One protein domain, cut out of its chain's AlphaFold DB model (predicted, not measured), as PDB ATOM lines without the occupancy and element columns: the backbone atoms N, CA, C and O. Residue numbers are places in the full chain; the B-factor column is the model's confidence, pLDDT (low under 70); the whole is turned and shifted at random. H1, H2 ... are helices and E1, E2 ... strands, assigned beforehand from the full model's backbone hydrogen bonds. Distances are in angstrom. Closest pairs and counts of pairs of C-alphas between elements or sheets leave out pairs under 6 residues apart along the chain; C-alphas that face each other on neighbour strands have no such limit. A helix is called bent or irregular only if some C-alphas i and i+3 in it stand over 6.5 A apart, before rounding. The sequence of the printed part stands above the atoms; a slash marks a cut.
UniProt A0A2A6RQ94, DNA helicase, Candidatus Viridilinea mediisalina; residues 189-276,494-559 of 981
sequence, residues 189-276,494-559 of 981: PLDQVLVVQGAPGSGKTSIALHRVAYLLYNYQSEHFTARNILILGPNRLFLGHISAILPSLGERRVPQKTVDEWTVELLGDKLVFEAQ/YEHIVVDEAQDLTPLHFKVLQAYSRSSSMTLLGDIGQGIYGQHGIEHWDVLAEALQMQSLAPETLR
ATOM      1  N   PRO A 189      87.826 -16.321  25.139       91.00
ATOM      2  CA  PRO A 189      86.706 -16.335  26.084       91.00
ATOM      3  C   PRO A 189      87.103 -16.036  27.536       91.00
ATOM      4  O   PRO A 189      88.242 -16.297  27.940       91.00
ATOM      5  N   LEU A 190      86.175 -15.456  28.305       90.44
ATOM      6  CA  LEU A 190      86.382 -15.100  29.711       90.44
ATOM      7  C   LEU A 190      86.446 -16.343  30.612       90.44
ATOM      8  O   LEU A 190      87.260 -16.395  31.521       90.44
ATOM      9  N   ASP A 191      85.609 -17.342  30.381       88.19
ATOM     10  CA  ASP A 191      85.342 -18.504  31.237       88.19
ATOM     11  C   ASP A 191      86.402 -19.618  31.141       88.19
ATOM     12  O   ASP A 191      86.085 -20.799  31.026       88.19
ATOM     13  N   GLN A 192      87.682 -19.248  31.194       90.25
ATOM     14  CA  GLN A 192      88.799 -20.191  31.126       90.25
ATOM     15  C   GLN A 192      90.059 -19.675  31.829       90.25
ATOM     16  O   GLN A 192      90.219 -18.477  32.088       90.25
ATOM     17  N   VAL A 193      90.992 -20.598  32.068       93.75
ATOM     18  CA  VAL A 193      92.390 -20.287  32.373       93.75
ATOM     19  C   VAL A 193      93.156 -20.223  31.054       93.75
ATOM     20  O   VAL A 193      93.376 -21.242  30.405       93.75
ATOM     21  N   LEU A 194      93.566 -19.022  30.661       95.19
ATOM     22  CA  LEU A 194      94.393 -18.786  29.483       95.19
ATOM     23  C   LEU A 194      95.859 -18.701  29.903       95.19
ATOM     24  O   LEU A 194      96.208 -17.841  30.710       95.19
ATOM     25  N   VAL A 195      96.716 -19.546  29.333       96.00
ATOM     26  CA  VAL A 195      98.165 -19.490  29.561       96.00
ATOM     27  C   VAL A 195      98.869 -19.031  28.297       96.00
ATOM     28  O   VAL A 195      98.641 -19.583  27.228       96.00
ATOM     29  N   VAL A 196      99.723 -18.016  28.423       95.56
ATOM     30  CA  VAL A 196     100.467 -17.416  27.313       95.56
ATOM     31  C   VAL A 196     101.965 -17.542  27.581       95.56
ATOM     32  O   VAL A 196     102.524 -16.819  28.409       95.56
ATOM     33  N   GLN A 197     102.620 -18.443  26.847       94.31
ATOM     34  CA  GLN A 197     104.075 -18.584  26.825       94.31
ATOM     35  C   GLN A 197     104.628 -17.649  25.752       94.31
ATOM     36  O   GLN A 197     104.440 -17.874  24.562       94.31
ATOM     37  N   GLY A 198     105.329 -16.593  26.141       90.81
ATOM     38  CA  GLY A 198     105.862 -15.632  25.175       90.81
ATOM     39  C   GLY A 198     107.358 -15.436  25.309       90.81
ATOM     40  O   GLY A 198     107.855 -15.283  26.417       90.81
ATOM     41  N   ALA A 199     108.053 -15.331  24.184       87.44
ATOM     42  CA  ALA A 199     109.454 -14.951  24.120       87.44
ATOM     43  C   ALA A 199     109.709 -13.545  24.715       87.44
ATOM     44  O   ALA A 199     108.777 -12.748  24.923       87.44
ATOM     45  N   PRO A 200     110.972 -13.183  24.990       83.69
ATOM     46  CA  PRO A 200     111.322 -11.838  25.428       83.69
ATOM     47  C   PRO A 200     110.930 -10.802  24.370       83.69
ATOM     48  O   PRO A 200     111.236 -10.962  23.190       83.69
ATOM     49  N   GLY A 201     110.245  -9.731  24.776       79.12
ATOM     50  CA  GLY A 201     109.833  -8.673  23.847       79.12
ATOM     51  C   GLY A 201     108.672  -9.034  22.908       79.12
ATOM     52  O   GLY A 201     108.452  -8.312  21.939       79.12
ATOM     53  N   SER A 202     107.920 -10.108  23.184       83.38
ATOM     54  CA  SER A 202     106.731 -10.500  22.400       83.38
ATOM     55  C   SER A 202     105.453  -9.711  22.723       83.38
ATOM     56  O   SER A 202     104.412  -9.918  22.098       83.38
ATOM     57  N   GLY A 203     105.510  -8.805  23.704       82.31
ATOM     58  CA  GLY A 203     104.383  -7.951  24.089       82.31
ATOM     59  C   GLY A 203     103.398  -8.571  25.088       82.31
ATOM     60  O   GLY A 203     102.317  -8.019  25.252       82.31
ATOM     61  N   LYS A 204     103.755  -9.665  25.785       89.38
ATOM     62  CA  LYS A 204     102.908 -10.351  26.792       89.38
ATOM     63  C   LYS A 204     102.163  -9.395  27.730       89.38
ATOM     64  O   LYS A 204     100.939  -9.382  27.752       89.38
ATOM     65  N   THR A 205     102.889  -8.547  28.453       87.25
ATOM     66  CA  THR A 205     102.306  -7.565  29.376       87.25
ATOM     67  C   THR A 205     101.278  -6.672  28.690       87.25
ATOM     68  O   THR A 205     100.204  -6.413  29.223       87.25
ATOM     69  N   SER A 206     101.578  -6.222  27.474       84.75
ATOM     70  CA  SER A 206     100.661  -5.394  26.703       84.75
ATOM     71  C   SER A 206      99.393  -6.171  26.334       84.75
ATOM     72  O   SER A 206      98.289  -5.698  26.594       84.75
ATOM     73  N   ILE A 207      99.536  -7.410  25.853       88.88
ATOM     74  CA  ILE A 207      98.423  -8.332  25.581       88.88
ATOM     75  C   ILE A 207      97.542  -8.509  26.818       88.88
ATOM     76  O   ILE A 207      96.322  -8.452  26.699       88.88
ATOM     77  N   ALA A 208      98.132  -8.660  28.004       91.12
ATOM     78  CA  ALA A 208      97.397  -8.800  29.257       91.12
ATOM     79  C   ALA A 208      96.512  -7.579  29.556       91.12
ATOM     80  O   ALA A 208      95.331  -7.716  29.872       91.12
ATOM     81  N   LEU A 209      97.065  -6.372  29.415       89.50
ATOM     82  CA  LEU A 209      96.349  -5.122  29.689       89.50
ATOM     83  C   LEU A 209      95.274  -4.845  28.635       89.50
ATOM     84  O   LEU A 209      94.156  -4.459  28.983       89.50
ATOM     85  N   HIS A 210      95.572  -5.102  27.361       87.75
ATOM     86  CA  HIS A 210      94.588  -5.016  26.285       87.75
ATOM     87  C   HIS A 210      93.480  -6.053  26.456       87.75
ATOM     88  O   HIS A 210      92.317  -5.723  26.253       87.75
ATOM     89  N   ARG A 211      93.799  -7.268  26.906       91.88
ATOM     90  CA  ARG A 211      92.806  -8.286  27.257       91.88
ATOM     91  C   ARG A 211      91.897  -7.822  28.386       91.88
ATOM     92  O   ARG A 211      90.686  -7.917  28.240       91.88
ATOM     93  N   VAL A 212      92.434  -7.258  29.469       91.38
ATOM     94  CA  VAL A 212      91.608  -6.695  30.555       91.38
ATOM     95  C   VAL A 212      90.660  -5.620  30.028       91.38
ATOM     96  O   VAL A 212      89.468  -5.672  30.320       91.38
ATOM     97  N   ALA A 213      91.156  -4.686  29.212       87.69
ATOM     98  CA  ALA A 213      90.322  -3.654  28.599       87.69
ATOM     99  C   ALA A 213      89.264  -4.245  27.646       87.69
ATOM    100  O   ALA A 213      88.105  -3.836  27.679       87.69
ATOM    101  N   TYR A 214      89.625  -5.251  26.846       89.31
ATOM    102  CA  TYR A 214      88.698  -5.959  25.965       89.31
ATOM    103  C   TYR A 214      87.590  -6.667  26.753       89.31
ATOM    104  O   TYR A 214      86.417  -6.568  26.391       89.31
ATOM    105  N   LEU A 215      87.943  -7.352  27.843       90.75
ATOM    106  CA  LEU A 215      86.986  -8.046  28.699       90.75
ATOM    107  C   LEU A 215      86.058  -7.051  29.407       90.75
ATOM    108  O   LEU A 215      84.847  -7.249  29.416       90.75
ATOM    109  N   LEU A 216      86.602  -5.949  29.936       88.12
ATOM    110  CA  LEU A 216      85.817  -4.869  30.547       88.12
ATOM    111  C   LEU A 216      84.881  -4.185  29.549       88.12
ATOM    112  O   LEU A 216      83.828  -3.697  29.948       88.12
ATOM    113  N   TYR A 217      85.228  -4.162  28.262       85.69
ATOM    114  CA  TYR A 217      84.357  -3.635  27.218       85.69
ATOM    115  C   TYR A 217      83.244  -4.622  26.826       85.69
ATOM    116  O   TYR A 217      82.087  -4.221  26.730       85.69
ATOM    117  N   ASN A 218      83.572  -5.902  26.614       87.19
ATOM    118  CA  ASN A 218      82.647  -6.886  26.030       87.19
ATOM    119  C   ASN A 218      81.806  -7.670  27.054       87.19
ATOM    120  O   ASN A 218      80.730  -8.145  26.705       87.19
ATOM    121  N   TYR A 219      82.251  -7.786  28.309       85.31
ATOM    122  CA  TYR A 219      81.571  -8.563  29.361       85.31
ATOM    123  C   TYR A 219      80.958  -7.675  30.457       85.31
ATOM    124  O   TYR A 219      80.812  -8.101  31.605       85.31
ATOM    125  N   GLN A 220      80.590  -6.433  30.116       74.00
ATOM    126  CA  GLN A 220      80.010  -5.469  31.059       74.00
ATOM    127  C   GLN A 220      78.778  -6.045  31.766       74.00
ATOM    128  O   GLN A 220      77.746  -6.301  31.149       74.00
ATOM    129  N   SER A 221      78.880  -6.215  33.082       73.75
ATOM    130  CA  SER A 221      77.782  -6.644  33.948       73.75
ATOM    131  C   SER A 221      77.883  -5.954  35.308       73.75
ATOM    132  O   SER A 221      78.913  -5.362  35.635       73.75
ATOM    133  N   GLU A 222      76.834  -6.040  36.133       66.06
ATOM    134  CA  GLU A 222      76.860  -5.489  37.501       66.06
ATOM    135  C   GLU A 222      78.008  -6.062  38.349       66.06
ATOM    136  O   GLU A 222      78.509  -5.403  39.263       66.06
ATOM    137  N   HIS A 223      78.454  -7.281  38.033       70.56
ATOM    138  CA  HIS A 223      79.499  -7.983  38.768       70.56
ATOM    139  C   HIS A 223      80.874  -7.895  38.093       70.56
ATOM    140  O   HIS A 223      81.879  -7.858  38.802       70.56
ATOM    141  N   PHE A 224      80.954  -7.756  36.768       83.00
ATOM    142  CA  PHE A 224      82.218  -7.621  36.036       83.00
ATOM    143  C   PHE A 224      82.614  -6.147  35.875       83.00
ATOM    144  O   PHE A 224      82.317  -5.495  34.874       83.00
ATOM    145  N   THR A 225      83.277  -5.601  36.896       83.94
ATOM    146  CA  THR A 225      83.760  -4.210  36.917       83.94
ATOM    147  C   THR A 225      85.260  -4.157  37.193       83.94
ATOM    148  O   THR A 225      85.811  -5.078  37.792       83.94
ATOM    149  N   ALA A 226      85.919  -3.046  36.845       84.69
ATOM    150  CA  ALA A 226      87.364  -2.855  37.032       84.69
ATOM    151  C   ALA A 226      87.868  -3.170  38.457       84.69
ATOM    152  O   ALA A 226      88.987  -3.642  38.630       84.69
ATOM    153  N   ARG A 227      87.034  -2.957  39.486       84.94
ATOM    154  CA  ARG A 227      87.377  -3.231  40.894       84.94
ATOM    155  C   ARG A 227      87.440  -4.720  41.239       84.94
ATOM    156  O   ARG A 227      88.082  -5.071  42.223       84.94
ATOM    157  N   ASN A 228      86.770  -5.561  40.454       87.94
ATOM    158  CA  ASN A 228      86.688  -7.005  40.660       87.94
ATOM    159  C   ASN A 228      87.702  -7.768  39.792       87.94
ATOM    160  O   ASN A 228      87.625  -8.990  39.702       87.94
ATOM    161  N   ILE A 229      88.650  -7.065  39.168       91.25
ATOM    162  CA  ILE A 229      89.782  -7.651  38.447       91.25
ATOM    163  C   ILE A 229      91.037  -7.482  39.303       91.25
ATOM    164  O   ILE A 229      91.243  -6.422  39.885       91.25
ATOM    165  N   LEU A 230      91.884  -8.505  39.376       92.94
ATOM    166  CA  LEU A 230      93.194  -8.414  40.021       92.94
ATOM    167  C   LEU A 230      94.290  -8.560  38.972       92.94
ATOM    168  O   LEU A 230      94.281  -9.529  38.221       92.94
ATOM    169  N   ILE A 231      95.247  -7.633  38.947       94.56
ATOM    170  CA  ILE A 231      96.482  -7.776  38.174       94.56
ATOM    171  C   ILE A 231      97.640  -7.957  39.147       94.56
ATOM    172  O   ILE A 231      97.908  -7.079  39.970       94.56
ATOM    173  N   LEU A 232      98.328  -9.089  39.029       94.62
ATOM    174  CA  LEU A 232      99.554  -9.391  39.750       94.62
ATOM    175  C   LEU A 232     100.761  -9.192  38.838       94.62
ATOM    176  O   LEU A 232     100.799  -9.732  37.734       94.62
ATOM    177  N   GLY A 233     101.733  -8.411  39.306       90.75
ATOM    178  CA  GLY A 233     103.005  -8.193  38.616       90.75
ATOM    179  C   GLY A 233     104.219  -8.530  39.490       90.75
ATOM    180  O   GLY A 233     104.084  -8.646  40.711       90.75
ATOM    181  N   PRO A 234     105.415  -8.648  38.883       84.56
ATOM    182  CA  PRO A 234     106.635  -9.101  39.553       84.56
ATOM    183  C   PRO A 234     107.158  -8.144  40.632       84.56
ATOM    184  O   PRO A 234     107.662  -8.593  41.653       84.56
ATOM    185  N   ASN A 235     107.079  -6.824  40.421       83.06
ATOM    186  CA  ASN A 235     107.589  -5.830  41.372       83.06
ATOM    187  C   ASN A 235     106.925  -4.450  41.182       83.06
ATOM    188  O   ASN A 235     106.311  -4.168  40.150       83.06
ATOM    189  N   ARG A 236     107.072  -3.554  42.171       82.56
ATOM    190  CA  ARG A 236     106.503  -2.191  42.126       82.56
ATOM    191  C   ARG A 236     107.067  -1.325  41.005       82.56
ATOM    192  O   ARG A 236     106.334  -0.503  40.462       82.56
ATOM    193  N   LEU A 237     108.347  -1.488  40.670       76.38
ATOM    194  CA  LEU A 237     108.995  -0.777  39.565       76.38
ATOM    195  C   LEU A 237     108.264  -1.041  38.242       76.38
ATOM    196  O   LEU A 237     107.908  -0.105  37.525       76.38
ATOM    197  N   PHE A 238     107.970  -2.309  37.976       79.69
ATOM    198  CA  PHE A 238     107.203  -2.773  36.833       79.69
ATOM    199  C   PHE A 238     105.743  -2.313  36.884       79.69
ATOM    200  O   PHE A 238     105.241  -1.774  35.902       79.69
ATOM    201  N   LEU A 239     105.061  -2.449  38.026       83.25
ATOM    202  CA  LEU A 239     103.670  -1.994  38.154       83.25
ATOM    203  C   LEU A 239     103.543  -0.484  37.919       83.25
ATOM    204  O   LEU A 239     102.667  -0.030  37.187       83.25
ATOM    205  N   GLY A 240     104.472   0.304  38.467       73.62
ATOM    206  CA  GLY A 240     104.574   1.732  38.179       73.62
ATOM    207  C   GLY A 240     104.764   2.006  36.687       73.62
ATOM    208  O   GLY A 240     104.159   2.940  36.159       73.62
ATOM    209  N   HIS A 241     105.527   1.156  35.995       67.19
ATOM    210  CA  HIS A 241     105.755   1.251  34.558       67.19
ATOM    211  C   HIS A 241     104.487   1.081  33.717       67.19
ATOM    212  O   HIS A 241     104.261   1.844  32.780       67.19
ATOM    213  N   ILE A 242     103.649   0.106  34.073       73.31
ATOM    214  CA  ILE A 242     102.443  -0.237  33.309       73.31
ATOM    215  C   ILE A 242     101.192   0.528  33.760       73.31
ATOM    216  O   ILE A 242     100.177   0.539  33.060       73.31
ATOM    217  N   SER A 243     101.261   1.203  34.910       71.12
ATOM    218  CA  SER A 243     100.126   1.870  35.562       71.12
ATOM    219  C   SER A 243      99.373   2.873  34.677       71.12
ATOM    220  O   SER A 243      98.178   3.083  34.879       71.12
ATOM    221  N   ALA A 244     100.040   3.468  33.682       69.81
ATOM    222  CA  ALA A 244      99.463   4.467  32.782       69.81
ATOM    223  C   ALA A 244      98.685   3.876  31.589       69.81
ATOM    224  O   ALA A 244      97.888   4.587  30.974       69.81
ATOM    225  N   ILE A 245      98.868   2.589  31.272       77.94
ATOM    226  CA  ILE A 245      98.324   1.974  30.049       77.94
ATOM    227  C   ILE A 245      96.819   1.748  30.159       77.94
ATOM    228  O   ILE A 245      96.071   2.196  29.298       77.94
ATOM    229  N   LEU A 246      96.339   1.117  31.234       78.38
ATOM    230  CA  LEU A 246      94.896   0.916  31.421       78.38
ATOM    231  C   LEU A 246      94.117   2.241  31.451       78.38
ATOM    232  O   LEU A 246      93.135   2.348  30.714       78.38
ATOM    233  N   PRO A 247      94.575   3.289  32.174       72.75
ATOM    234  CA  PRO A 247      93.975   4.611  32.070       72.75
ATOM    235  C   PRO A 247      93.926   5.137  30.638       72.75
ATOM    236  O   PRO A 247      92.906   5.706  30.262       72.75
ATOM    237  N   SER A 248      94.982   4.930  29.841       68.00
ATOM    238  CA  SER A 248      95.006   5.338  28.430       68.00
ATOM    239  C   SER A 248      93.984   4.582  27.569       68.00
ATOM    240  O   SER A 248      93.440   5.145  26.627       68.00
ATOM    241  N   LEU A 249      93.627   3.357  27.959       68.88
ATOM    242  CA  LEU A 249      92.575   2.551  27.332       68.88
ATOM    243  C   LEU A 249      91.163   2.879  27.839       68.88
ATOM    244  O   LEU A 249      90.199   2.236  27.435       68.88
ATOM    245  N   GLY A 250      91.024   3.888  28.705       65.31
ATOM    246  CA  GLY A 250      89.749   4.300  29.289       65.31
ATOM    247  C   GLY A 250      89.375   3.564  30.578       65.31
ATOM    248  O   GLY A 250      88.346   3.888  31.170       65.31
ATOM    249  N   GLU A 251      90.218   2.647  31.062       74.31
ATOM    250  CA  GLU A 251      89.941   1.817  32.234       74.31
ATOM    251  C   GLU A 251      90.683   2.325  33.474       74.31
ATOM    252  O   GLU A 251      91.912   2.344  33.554       74.31
ATOM    253  N   ARG A 252      89.926   2.743  34.493       67.94
ATOM    254  CA  ARG A 252      90.473   3.265  35.754       67.94
ATOM    255  C   ARG A 252      90.106   2.351  36.913       67.94
ATOM    256  O   ARG A 252      89.016   1.791  36.955       67.94
ATOM    257  N   ARG A 253      90.975   2.318  37.929       73.19
ATOM    258  CA  ARG A 253      90.758   1.611  39.208       73.19
ATOM    259  C   ARG A 253      90.784   0.082  39.111       73.19
ATOM    260  O   ARG A 253      90.106  -0.559  39.907       73.19
ATOM    261  N   VAL A 254      91.567  -0.477  38.189       82.50
ATOM    262  CA  VAL A 254      91.942  -1.895  38.247       82.50
ATOM    263  C   VAL A 254      93.055  -2.059  39.293       82.50
ATOM    264  O   VAL A 254      94.110  -1.439  39.127       82.50
ATOM    265  N   PRO A 255      92.838  -2.824  40.379       84.81
ATOM    266  CA  PRO A 255      93.880  -3.169  41.339       84.81
ATOM    267  C   PRO A 255      95.088  -3.824  40.663       84.81
ATOM    268  O   PRO A 255      94.972  -4.874  40.035       84.81
ATOM    269  N   GLN A 256      96.252  -3.205  40.834       90.31
ATOM    270  CA  GLN A 256      97.549  -3.734  40.422       90.31
ATOM    271  C   GLN A 256      98.390  -3.915  41.678       90.31
ATOM    272  O   GLN A 256      98.561  -2.948  42.424       90.31
ATOM    273  N   LYS A 257      98.844  -5.139  41.943       91.38
ATOM    274  CA  LYS A 257      99.559  -5.493  43.175       91.38
ATOM    275  C   LYS A 257     100.693  -6.464  42.892       91.38
ATOM    276  O   LYS A 257     100.667  -7.187  41.901       91.38
ATOM    277  N   THR A 258     101.682  -6.504  43.768       91.44
ATOM    278  CA  THR A 258     102.614  -7.636  43.840       91.44
ATOM    279  C   THR A 258     102.031  -8.739  44.730       91.44
ATOM    280  O   THR A 258     101.067  -8.522  45.470       91.44
ATOM    281  N   VAL A 259     102.586  -9.953  44.670       91.25
ATOM    282  CA  VAL A 259     102.077 -11.078  45.481       91.25
ATOM    283  C   VAL A 259     102.271 -10.845  46.978       91.25
ATOM    284  O   VAL A 259     101.386 -11.170  47.768       91.25
ATOM    285  N   ASP A 260     103.381 -10.238  47.386       88.44
ATOM    286  CA  ASP A 260     103.642  -9.882  48.781       88.44
ATOM    287  C   ASP A 260     102.689  -8.791  49.287       88.44
ATOM    288  O   ASP A 260     102.151  -8.925  50.384       88.44
ATOM    289  N   GLU A 261     102.382  -7.771  48.480       89.56
ATOM    290  CA  GLU A 261     101.352  -6.775  48.819       89.56
ATOM    291  C   GLU A 261      99.977  -7.404  48.984       89.56
ATOM    292  O   GLU A 261      99.267  -7.112  49.947       89.56
ATOM    293  N   TRP A 262      99.604  -8.275  48.046       91.50
ATOM    294  CA  TRP A 262      98.341  -8.984  48.124       91.50
ATOM    295  C   TRP A 262      98.295  -9.859  49.380       91.50
ATOM    296  O   TRP A 262      97.307  -9.832  50.105       91.50
ATOM    297  N   THR A 263      99.390 -10.542  49.715       89.94
ATOM    298  CA  THR A 263      99.488 -11.355  50.936       89.94
ATOM    299  C   THR A 263      99.343 -10.519  52.209       89.94
ATOM    300  O   THR A 263      98.622 -10.922  53.122       89.94
ATOM    301  N   VAL A 264      99.991  -9.349  52.281       88.31
ATOM    302  CA  VAL A 264      99.848  -8.412  53.411       88.31
ATOM    303  C   VAL A 264      98.395  -7.973  53.562       88.31
ATOM    304  O   VAL A 264      97.881  -7.966  54.675       88.31
ATOM    305  N   GLU A 265      97.709  -7.658  52.465       88.25
ATOM    306  CA  GLU A 265      96.292  -7.283  52.501       88.25
ATOM    307  C   GLU A 265      95.396  -8.426  52.992       88.25
ATOM    308  O   GLU A 265      94.495  -8.188  53.795       88.25
ATOM    309  N   LEU A 266      95.665  -9.663  52.563       87.81
ATOM    310  CA  LEU A 266      94.905 -10.841  52.989       87.81
ATOM    311  C   LEU A 266      95.121 -11.199  54.467       87.81
ATOM    312  O   LEU A 266      94.213 -11.717  55.116       87.81
ATOM    313  N   LEU A 267      96.325 -10.978  55.001       84.88
ATOM    314  CA  LEU A 267      96.691 -11.357  56.374       84.88
ATOM    315  C   LEU A 267      96.599 -10.194  57.383       84.88
ATOM    316  O   LEU A 267      96.561 -10.433  58.593       84.88
ATOM    317  N   GLY A 268      96.557  -8.949  56.901       74.81
ATOM    318  CA  GLY A 268      96.516  -7.708  57.676       74.81
ATOM    319  C   GLY A 268      97.889  -7.079  57.990       74.81
ATOM    320  O   GLY A 268      98.929  -7.738  57.995       74.81
ATOM    321  N   ASP A 269      97.870  -5.786  58.346       60.69
ATOM    322  CA  ASP A 269      99.002  -4.827  58.390       60.69
ATOM    323  C   ASP A 269     100.162  -5.103  59.384       60.69
ATOM    324  O   ASP A 269     100.964  -4.213  59.668       60.69
ATOM    325  N   LYS A 270     100.279  -6.298  59.979       69.88
ATOM    326  CA  LYS A 270     101.266  -6.571  61.053       69.88
ATOM    327  C   LYS A 270     102.331  -7.611  60.718       69.88
ATOM    328  O   LYS A 270     103.134  -7.944  61.593       69.88
ATOM    329  N   LEU A 271     102.344  -8.145  59.500       78.69
ATOM    330  CA  LEU A 271     103.351  -9.118  59.080       78.69
ATOM    331  C   LEU A 271     104.457  -8.438  58.277       78.69
ATOM    332  O   LEU A 271     104.198  -7.579  57.441       78.69
ATOM    333  N   VAL A 272     105.698  -8.830  58.564       80.94
ATOM    334  CA  VAL A 272     106.889  -8.364  57.850       80.94
ATOM    335  C   VAL A 272     107.423  -9.530  57.036       80.94
ATOM    336  O   VAL A 272     107.602 -10.626  57.578       80.94
ATOM    337  N   PHE A 273     107.676  -9.272  55.758       84.06
ATOM    338  CA  PHE A 273     108.153 -10.249  54.792       84.06
ATOM    339  C   PHE A 273     109.523  -9.843  54.251       84.06
ATOM    340  O   PHE A 273     109.782  -8.660  54.031       84.06
ATOM    341  N   GLU A 274     110.381 -10.837  54.053       85.25
ATOM    342  CA  GLU A 274     111.592 -10.747  53.246       85.25
ATOM    343  C   GLU A 274     111.206 -10.471  51.787       85.25
ATOM    344  O   GLU A 274     110.221 -11.021  51.277       85.25
ATOM    345  N   ALA A 275     111.977  -9.625  51.106       81.44
ATOM    346  CA  ALA A 275     111.783  -9.389  49.683       81.44
ATOM    347  C   ALA A 275     112.171 -10.632  48.859       81.44
ATOM    348  O   ALA A 275     113.085 -11.373  49.217       81.44
ATOM    349  N   GLN A 276     111.518 -10.838  47.714       84.38
ATOM    350  CA  GLN A 276     111.839 -11.944  46.802       84.38
ATOM    351  C   GLN A 276     113.305 -11.897  46.335       84.38
ATOM    352  O   GLN A 276     113.968 -12.924  46.182       84.38
ATOM    353  N   TYR A 494      87.587 -12.241  43.035       91.25
ATOM    354  CA  TYR A 494      87.825 -11.615  41.730       91.25
ATOM    355  C   TYR A 494      87.062 -12.333  40.609       91.25
ATOM    356  O   TYR A 494      86.983 -13.559  40.585       91.25
ATOM    357  N   GLU A 495      86.502 -11.566  39.676       91.00
ATOM    358  CA  GLU A 495      85.853 -12.089  38.464       91.00
ATOM    359  C   GLU A 495      86.870 -12.486  37.391       91.00
ATOM    360  O   GLU A 495      86.595 -13.358  36.571       91.00
ATOM    361  N   HIS A 496      88.037 -11.838  37.384       93.75
ATOM    362  CA  HIS A 496      89.158 -12.184  36.520       93.75
ATOM    363  C   HIS A 496      90.478 -11.880  37.225       93.75
ATOM    364  O   HIS A 496      90.625 -10.828  37.854       93.75
ATOM    365  N   ILE A 497      91.446 -12.784  37.100       95.81
ATOM    366  CA  ILE A 497      92.789 -12.602  37.655       95.81
ATOM    367  C   ILE A 497      93.811 -12.662  36.525       95.81
ATOM    368  O   ILE A 497      93.854 -13.618  35.758       95.81
ATOM    369  N   VAL A 498      94.663 -11.651  36.443       96.31
ATOM    370  CA  VAL A 498      95.816 -11.621  35.547       96.31
ATOM    371  C   VAL A 498      97.073 -11.797  36.376       96.31
ATOM    372  O   VAL A 498      97.268 -11.086  37.360       96.31
ATOM    373  N   VAL A 499      97.936 -12.716  35.961       96.38
ATOM    374  CA  VAL A 499      99.255 -12.909  36.559       96.38
ATOM    375  C   VAL A 499     100.292 -12.733  35.466       96.38
ATOM    376  O   VAL A 499     100.384 -13.566  34.565       96.38
ATOM    377  N   ASP A 500     101.049 -11.643  35.536       93.25
ATOM    378  CA  ASP A 500     102.225 -11.453  34.691       93.25
ATOM    379  C   ASP A 500     103.466 -12.050  35.367       93.25
ATOM    380  O   ASP A 500     103.554 -12.089  36.595       93.25
ATOM    381  N   GLU A 501     104.416 -12.525  34.564       92.50
ATOM    382  CA  GLU A 501     105.575 -13.309  35.018       92.50
ATOM    383  C   GLU A 501     105.178 -14.514  35.900       92.50
ATOM    384  O   GLU A 501     105.837 -14.848  36.889       92.50
ATOM    385  N   ALA A 502     104.090 -15.197  35.530       94.81
ATOM    386  CA  ALA A 502     103.494 -16.305  36.274       94.81
ATOM    387  C   ALA A 502     104.471 -17.465  36.549       94.81
ATOM    388  O   ALA A 502     104.285 -18.206  37.516       94.81
ATOM    389  N   GLN A 503     105.546 -17.594  35.765       93.44
ATOM    390  CA  GLN A 503     106.594 -18.583  36.006       93.44
ATOM    391  C   GLN A 503     107.355 -18.383  37.327       93.44
ATOM    392  O   GLN A 503     107.994 -19.316  37.804       93.44
ATOM    393  N   ASP A 504     107.296 -17.193  37.929       92.56
ATOM    394  CA  ASP A 504     107.957 -16.893  39.205       92.56
ATOM    395  C   ASP A 504     107.104 -17.261  40.429       92.56
ATOM    396  O   ASP A 504     107.550 -17.092  41.565       92.56
ATOM    397  N   LEU A 505     105.878 -17.755  40.227       94.06
ATOM    398  CA  LEU A 505     104.994 -18.179  41.308       94.06
ATOM    399  C   LEU A 505     105.027 -19.691  41.516       94.06
ATOM    400  O   LEU A 505     105.244 -20.470  40.592       94.06
ATOM    401  N   THR A 506     104.765 -20.098  42.756       94.69
ATOM    402  CA  THR A 506     104.678 -21.502  43.156       94.69
ATOM    403  C   THR A 506     103.346 -22.127  42.718       94.69
ATOM    404  O   THR A 506     102.335 -21.421  42.657       94.69
ATOM    405  N   PRO A 507     103.273 -23.457  42.521       95.12
ATOM    406  CA  PRO A 507     102.001 -24.158  42.314       95.12
ATOM    407  C   PRO A 507     100.963 -23.869  43.411       95.12
ATOM    408  O   PRO A 507      99.776 -23.706  43.128       95.12
ATOM    409  N   LEU A 508     101.404 -23.737  44.667       96.06
ATOM    410  CA  LEU A 508     100.510 -23.437  45.783       96.06
ATOM    411  C   LEU A 508      99.905 -22.022  45.696       96.06
ATOM    412  O   LEU A 508      98.740 -21.851  46.058       96.06
ATOM    413  N   HIS A 509     100.621 -21.029  45.144       96.44
ATOM    414  CA  HIS A 509     100.029 -19.715  44.842       96.44
ATOM    415  C   HIS A 509      98.842 -19.844  43.881       96.44
ATOM    416  O   HIS A 509      97.816 -19.207  44.104       96.44
ATOM    417  N   PHE A 510      98.936 -20.682  42.846       95.94
ATOM    418  CA  PHE A 510      97.847 -20.861  41.879       95.94
ATOM    419  C   PHE A 510      96.609 -21.517  42.490       95.94
ATOM    420  O   PHE A 510      95.494 -21.099  42.186       95.94
ATOM    421  N   LYS A 511      96.788 -22.452  43.431       94.81
ATOM    422  CA  LYS A 511      95.671 -23.014  44.208       94.81
ATOM    423  C   LYS A 511      94.960 -21.938  45.039       94.81
ATOM    424  O   LYS A 511      93.734 -21.916  45.121       94.81
ATOM    425  N   VAL A 512      95.720 -21.004  45.619       95.12
ATOM    426  CA  VAL A 512      95.156 -19.847  46.336       95.12
ATOM    427  C   VAL A 512      94.426 -18.904  45.378       95.12
ATOM    428  O   VAL A 512      93.297 -18.505  45.655       95.12
ATOM    429  N   LEU A 513      95.038 -18.563  44.243       95.06
ATOM    430  CA  LEU A 513      94.434 -17.700  43.222       95.06
ATOM    431  C   LEU A 513      93.118 -18.283  42.697       95.06
ATOM    432  O   LEU A 513      92.148 -17.543  42.545       95.06
ATOM    433  N   GLN A 514      93.054 -19.602  42.500       93.44
ATOM    434  CA  GLN A 514      91.828 -20.298  42.117       93.44
ATOM    435  C   GLN A 514      90.714 -20.118  43.145       93.44
ATOM    436  O   GLN A 514      89.600 -19.780  42.759       93.44
ATOM    437  N   ALA A 515      91.007 -20.256  44.438       92.81
ATOM    438  CA  ALA A 515      90.009 -20.046  45.488       92.81
ATOM    439  C   ALA A 515      89.476 -18.600  45.530       92.81
ATOM    440  O   ALA A 515      88.320 -18.376  45.878       92.81
ATOM    441  N   TYR A 516      90.304 -17.619  45.163       93.19
ATOM    442  CA  TYR A 516      89.904 -16.212  45.074       93.19
ATOM    443  C   TYR A 516      89.244 -15.839  43.736       93.19
ATOM    444  O   TYR A 516      88.735 -14.723  43.617       93.19
ATOM    445  N   SER A 517      89.222 -16.738  42.748       91.69
ATOM    446  CA  SER A 517      88.548 -16.536  41.463       91.69
ATOM    447  C   SER A 517      87.111 -17.057  41.520       91.69
ATOM    448  O   SER A 517      86.873 -18.222  41.826       91.69
ATOM    449  N   ARG A 518      86.122 -16.214  41.200       86.06
ATOM    450  CA  ARG A 518      84.694 -16.597  41.236       86.06
ATOM    451  C   ARG A 518      84.287 -17.537  40.107       86.06
ATOM    452  O   ARG A 518      83.401 -18.363  40.284       86.06
ATOM    453  N   SER A 519      84.911 -17.369  38.949       81.56
ATOM    454  CA  SER A 519      84.579 -18.052  37.696       81.56
ATOM    455  C   SER A 519      85.716 -18.957  37.213       81.56
ATOM    456  O   SER A 519      85.660 -19.466  36.099       81.56
ATOM    457  N   SER A 520      86.773 -19.129  38.021       84.31
ATOM    458  CA  SER A 520      88.053 -19.723  37.599       84.31
ATOM    459  C   SER A 520      88.686 -19.038  36.376       84.31
ATOM    460  O   SER A 520      89.575 -19.593  35.738       84.31
ATOM    461  N   SER A 521      88.258 -17.812  36.060       92.06
ATOM    462  CA  SER A 521      88.769 -17.030  34.943       92.06
ATOM    463  C   SER A 521      90.132 -16.430  35.280       92.06
ATOM    464  O   SER A 521      90.252 -15.623  36.213       92.06
ATOM    465  N   MET A 522      91.163 -16.809  34.520       95.50
ATOM    466  CA  MET A 522      92.523 -16.306  34.711       95.50
ATOM    467  C   MET A 522      93.259 -16.101  33.388       95.50
ATOM    468  O   MET A 522      93.054 -16.844  32.432       95.50
ATOM    469  N   THR A 523      94.160 -15.123  33.355       96.44
ATOM    470  CA  THR A 523      95.151 -14.958  32.285       96.44
ATOM    471  C   THR A 523      96.546 -15.034  32.897       96.44
ATOM    472  O   THR A 523      96.959 -14.125  33.615       96.44
ATOM    473  N   LEU A 524      97.262 -16.121  32.628       96.69
ATOM    474  CA  LEU A 524      98.612 -16.378  33.121       96.69
ATOM    475  C   LEU A 524      99.603 -16.116  31.990       96.69
ATOM    476  O   LEU A 524      99.538 -16.761  30.947       96.69
ATOM    477  N   LEU A 525     100.511 -15.166  32.176       95.31
ATOM    478  CA  LEU A 525     101.500 -14.808  31.166       95.31
ATOM    479  C   LEU A 525     102.896 -15.033  31.712       95.31
ATOM    480  O   LEU A 525     103.171 -14.735  32.871       95.31
ATOM    481  N   GLY A 526     103.792 -15.536  30.872       93.38
ATOM    482  CA  GLY A 526     105.151 -15.769  31.319       93.38
ATOM    483  C   GLY A 526     106.102 -16.246  30.243       93.38
ATOM    484  O   GLY A 526     105.749 -16.411  29.073       93.38
ATOM    485  N   ASP A 527     107.337 -16.445  30.678       92.12
ATOM    486  CA  ASP A 527     108.379 -17.112  29.915       92.12
ATOM    487  C   ASP A 527     109.190 -18.024  30.840       92.12
ATOM    488  O   ASP A 527     109.987 -17.542  31.651       92.12
ATOM    489  N   ILE A 528     109.020 -19.342  30.703       90.38
ATOM    490  CA  ILE A 528     109.784 -20.347  31.463       90.38
ATOM    491  C   ILE A 528     111.307 -20.128  31.354       90.38
ATOM    492  O   ILE A 528     112.038 -20.306  32.341       90.38
ATOM    493  N   GLY A 529     111.795 -19.672  30.191       85.69
ATOM    494  CA  GLY A 529     113.207 -19.353  29.959       85.69
ATOM    495  C   GLY A 529     113.710 -18.156  30.774       85.69
ATOM    496  O   GLY A 529     114.905 -18.048  31.040       85.69
ATOM    497  N   GLN A 530     112.807 -17.290  31.244       88.00
ATOM    498  CA  GLN A 530     113.102 -16.135  32.101       88.00
ATOM    499  C   GLN A 530     112.743 -16.355  33.581       88.00
ATOM    500  O   GLN A 530     112.763 -15.406  34.371       88.00
ATOM    501  N   GLY A 531     112.402 -17.582  33.990       89.31
ATOM    502  CA  GLY A 531     112.130 -17.934  35.390       89.31
ATOM    503  C   GLY A 531     113.405 -17.984  36.239       89.31
ATOM    504  O   GLY A 531     113.945 -19.067  36.471       89.31
ATOM    505  N   ILE A 532     113.902 -16.822  36.673       87.25
ATOM    506  CA  ILE A 532     115.146 -16.679  37.459       87.25
ATOM    507  C   ILE A 532     114.986 -17.099  38.924       87.25
ATOM    508  O   ILE A 532     115.976 -17.329  39.610       87.25
ATOM    509  N   TYR A 533     113.752 -17.240  39.401       85.81
ATOM    510  CA  TYR A 533     113.445 -17.647  40.768       85.81
ATOM    511  C   TYR A 533     113.206 -19.151  40.869       85.81
ATOM    512  O   TYR A 533     112.178 -19.605  41.363       85.81
ATOM    513  N   GLY A 534     114.163 -19.942  40.382       79.56
ATOM    514  CA  GLY A 534     114.038 -21.398  40.334       79.56
ATOM    515  C   GLY A 534     113.770 -22.049  41.696       79.56
ATOM    516  O   GLY A 534     113.257 -23.153  41.736       79.56
ATOM    517  N   GLN A 535     114.069 -21.396  42.815       80.25
ATOM    518  CA  GLN A 535     113.796 -21.901  44.162       80.25
ATOM    519  C   GLN A 535     112.306 -21.891  44.555       80.25
ATOM    520  O   GLN A 535     111.936 -22.542  45.524       80.25
ATOM    521  N   HIS A 536     111.437 -21.177  43.835       84.50
ATOM    522  CA  HIS A 536     109.997 -21.141  44.138       84.50
ATOM    523  C   HIS A 536     109.084 -20.971  42.913       84.50
ATOM    524  O   HIS A 536     107.883 -21.187  43.027       84.50
ATOM    525  N   GLY A 537     109.617 -20.615  41.749       87.19
ATOM    526  CA  GLY A 537     108.879 -20.575  40.489       87.19
ATOM    527  C   GLY A 537     108.622 -21.960  39.889       87.19
ATOM    528  O   GLY A 537     109.164 -22.972  40.341       87.19
ATOM    529  N   ILE A 538     107.807 -21.996  38.837       91.12
ATOM    530  CA  ILE A 538     107.543 -23.202  38.045       91.12
ATOM    531  C   ILE A 538     108.585 -23.395  36.940       91.12
ATOM    532  O   ILE A 538     109.116 -22.446  36.360       91.12
ATOM    533  N   GLU A 539     108.853 -24.656  36.618       86.12
ATOM    534  CA  GLU A 539     109.750 -25.042  35.521       86.12
ATOM    535  C   GLU A 539     108.991 -25.419  34.251       86.12
ATOM    536  O   GLU A 539     109.530 -25.272  33.161       86.12
ATOM    537  N   HIS A 540     107.739 -25.858  34.385       89.12
ATOM    538  CA  HIS A 540     106.867 -26.238  33.280       89.12
ATOM    539  C   HIS A 540     105.427 -25.839  33.599       89.12
ATOM    540  O   HIS A 540     105.001 -25.905  34.755       89.12
ATOM    541  N   TRP A 541     104.667 -25.457  32.573       91.69
ATOM    542  CA  TRP A 541     103.261 -25.076  32.722       91.69
ATOM    543  C   TRP A 541     102.371 -26.245  33.162       91.69
ATOM    544  O   TRP A 541     101.423 -26.025  33.911       91.69
ATOM    545  N   ASP A 542     102.714 -27.479  32.785       89.56
ATOM    546  CA  ASP A 542     101.938 -28.688  33.106       89.56
ATOM    547  C   ASP A 542     101.767 -28.915  34.615       89.56
ATOM    548  O   ASP A 542     100.759 -29.469  35.052       89.56
ATOM    549  N   VAL A 543     102.700 -28.414  35.433       88.50
ATOM    550  CA  VAL A 543     102.612 -28.465  36.903       88.50
ATOM    551  C   VAL A 543     101.365 -27.731  37.419       88.50
ATOM    552  O   VAL A 543     100.834 -28.057  38.480       88.50
ATOM    553  N   LEU A 544     100.860 -26.748  36.665       91.88
ATOM    554  CA  LEU A 544      99.658 -26.004  37.032       91.88
ATOM    555  C   LEU A 544      98.368 -26.790  36.798       91.88
ATOM    556  O   LEU A 544      97.356 -26.440  37.401       91.88
ATOM    557  N   ALA A 545      98.382 -27.844  35.975       90.50
ATOM    558  CA  ALA A 545      97.189 -28.646  35.715       90.50
ATOM    559  C   ALA A 545      96.648 -29.273  37.009       90.50
ATOM    560  O   ALA A 545      95.452 -29.190  37.282       90.50
ATOM    561  N   GLU A 546      97.532 -29.803  37.862       89.06
ATOM    562  CA  GLU A 546      97.150 -30.329  39.177       89.06
ATOM    563  C   GLU A 546      96.678 -29.210  40.117       89.06
ATOM    564  O   GLU A 546      95.617 -29.317  40.734       89.06
ATOM    565  N   ALA A 547      97.430 -28.103  40.192       88.62
ATOM    566  CA  ALA A 547      97.125 -26.985  41.084       88.62
ATOM    567  C   ALA A 547      95.765 -26.329  40.787       88.62
ATOM    568  O   ALA A 547      95.077 -25.906  41.715       88.62
ATOM    569  N   LEU A 548      95.395 -26.263  39.505       91.19
ATOM    570  CA  LEU A 548      94.160 -25.664  39.002       91.19
ATOM    571  C   LEU A 548      93.066 -26.702  38.702       91.19
ATOM    572  O   LEU A 548      92.006 -26.333  38.201       91.19
ATOM    573  N   GLN A 549      93.291 -27.985  39.006       88.44
ATOM    574  CA  GLN A 549      92.331 -29.076  38.774       88.44
ATOM    575  C   GLN A 549      91.847 -29.167  37.313       88.44
ATOM    576  O   GLN A 549      90.670 -29.394  37.033       88.44
ATOM    577  N   MET A 550      92.767 -28.983  36.368       86.06
ATOM    578  CA  MET A 550      92.501 -29.038  34.933       86.06
ATOM    579  C   MET A 550      92.970 -30.368  34.339       86.06
ATOM    580  O   MET A 550      93.997 -30.908  34.738       86.06
ATOM    581  N   GLN A 551      92.239 -30.887  33.347       80.62
ATOM    582  CA  GLN A 551      92.633 -32.117  32.641       80.62
ATOM    583  C   GLN A 551      93.883 -31.918  31.777       80.62
ATOM    584  O   GLN A 551      94.722 -32.806  31.679       80.62
ATOM    585  N   SER A 552      93.994 -30.754  31.139       79.25
ATOM    586  CA  SER A 552      95.129 -30.378  30.303       79.25
ATOM    587  C   SER A 552      95.250 -28.863  30.258       79.25
ATOM    588  O   SER A 552      94.233 -28.165  30.225       79.25
ATOM    589  N   LEU A 553      96.481 -28.368  30.195       84.19
ATOM    590  CA  LEU A 553      96.780 -26.950  30.082       84.19
ATOM    591  C   LEU A 553      97.722 -26.755  28.891       84.19
ATOM    592  O   LEU A 553      98.879 -27.148  28.941       84.19
ATOM    593  N   ALA A 554      97.200 -26.200  27.799       86.12
ATOM    594  CA  ALA A 554      97.970 -25.944  26.588       86.12
ATOM    595  C   ALA A 554      98.295 -24.443  26.503       86.12
ATOM    596  O   ALA A 554      97.368 -23.639  26.389       86.12
ATOM    597  N   PRO A 555      99.574 -24.040  26.590       91.56
ATOM    598  CA  PRO A 555      99.946 -22.637  26.506       91.56
ATOM    599  C   PRO A 555      99.910 -22.122  25.060       91.56
ATOM    600  O   PRO A 555     100.512 -22.700  24.154       91.56
ATOM    601  N   GLU A 556      99.277 -20.969  24.860       93.06
ATOM    602  CA  GLU A 556      99.367 -20.194  23.623       93.06
ATOM    603  C   GLU A 556     100.777 -19.608  23.493       93.06
ATOM    604  O   GLU A 556     101.236 -18.863  24.363       93.06
ATOM    605  N   THR A 557     101.488 -19.954  22.417       92.12
ATOM    606  CA  THR A 557     102.917 -19.633  22.285       92.12
ATOM    607  C   THR A 557     103.168 -18.443  21.355       92.12
ATOM    608  O   THR A 557     102.836 -18.480  20.171       92.12
ATOM    609  N   LEU A 558     103.833 -17.404  21.867       90.88
ATOM    610  CA  LEU A 558     104.245 -16.198  21.139       90.88
ATOM    611  C   LEU A 558     105.767 -16.142  21.006       90.88
ATOM    612  O   LEU A 558     106.461 -15.712  21.926       90.88
ATOM    613  N   ARG A 559     106.300 -16.560  19.858       89.69
ATOM    614  CA  ARG A 559     107.757 -16.662  19.657       89.69
ATOM    615  C   ARG A 559     108.403 -15.390  19.119       89.69
ATOM    616  O   ARG A 559     109.600 -15.203  19.315       89.69
TER     617      ARG A 559
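What this domain is: This is residues 189 to 276 and 494 to 559 of the 981 residues of the protein "DNA helicase" of Candidatus Viridilinea mediisalina (UniProt A0A2A6RQ94). A five-stranded parallel sheet makes the core, with the long helix H1 over one face and H5 over the other, and the short H6 packs on H5. H3 packs on H1, while beside the edge strand E2 the helix H4 leads away from the body, and residues 265 to 270, of which 265 to 267 belong to H4, stick out. The printed part has 154 residues with six named helices and five named strands, in the order E1 H1 E2 H2 H3 H4 E3 H5 E4 H6 E5, and the sheet runs E2 E3 E4 E1 E5. The class is mixed, helices and strands, with under half of the residues in named elements. The whole is compact, with a radius of gyration of the C-alphas of 14.9 A and spans of 40 by 39 by 30 A.

Where its parts are: E1, residues 193 to 198, begins at C-alpha 193 (92.390, -20.287, 32.373) and is 16.0 A long from first to last C-alpha. H1, residues 204 to 218, begins at C-alpha 204 (102.908, -10.351, 26.792) and is 20.6 A long. E2 is residues 229 to 232, H2 residues 236 to 242, H3 residues 245 to 248, and H4 residues 259 to 267, 12.2 A long. After the cut come E3, residues 496 to 499, H5, residues 507 to 516, 14.7 A long, and E4, residues 522 to 526, 13.1 A long. H6 is residues 543 to 547; it is neither bent nor irregular, but only just: C-alphas 543 and 546 are 6.2 A apart. E5, residues 556 to 558, ends at C-alpha 558 (104.245, -16.198, 21.139).

How they stand to each other: In the sheet, E2 and E5 are the edge strands. E4 and E1 are parallel at 16 degrees, with N 196 and O 524 2.8 A apart. E1 and E5 are parallel at 23 degrees, with N 556 and O 195 2.8 A apart. E3 and E4 are parallel at 12 degrees, with N 523 and O 497 2.9 A apart. E2 and E3 are parallel at 9 degrees, with N 232 and O 498 2.8 A apart. H1 is on the sheet at a height of 8.6 A, over E3 and E4, and runs along the strands, at 6 degrees to E4 on the local plane. H5 is on the opposite face at a height of 10.7 A, over E3 and E4, and runs along the strands, at 20 degrees to E3 on the local plane. E3, H5, E4 form a strand-helix-strand unit, two parallel neighbour strands with a helix between them in the chain; its crossover is right-handed. E1, H1, E2 and E4, H6, E5 are split units, with other strands between their two strands in the sheet, and both crossovers are right-handed. H5 touches H6, the closest C-alphas being those of Lys 511 and Ala 547, 5.3 A apart. H1 touches H3 with its residues 209 to 213 alone; the closest C-alphas, those of Leu 209 and Leu 246, are 6.4 A apart. H2 and H3 meet only through their link, and H1 and H2 are only just apart, at 8.3 A. H4 only grazes the sheet, with its residues 259 to 262; C-alphas 232 and 259 are the closest of E2 and H4, 6.5 A apart. In H1, H2, H4 and H5 every O i to N i+4 pair is within hydrogen-bond range; in H6 0 of 1 is, beside 1 of 2 O i to N i+3 pairs, and H3 is too short for an i+4 pair.

The domain as a whole: The two C-alphas farthest apart, those of Lys 270 and Arg 559, are 43.1 A apart. Residues 277 to 493 are not printed, and C-alphas 276 and 494 are 24.5 A apart across the cut. Of the links that are printed whole, E4 to H6, with 16 residues, is long. The mean pLDDT of the printed part is 86.6; residues 222, 241, 244, 248 to 250, 252 and 269 to 270 are under 70.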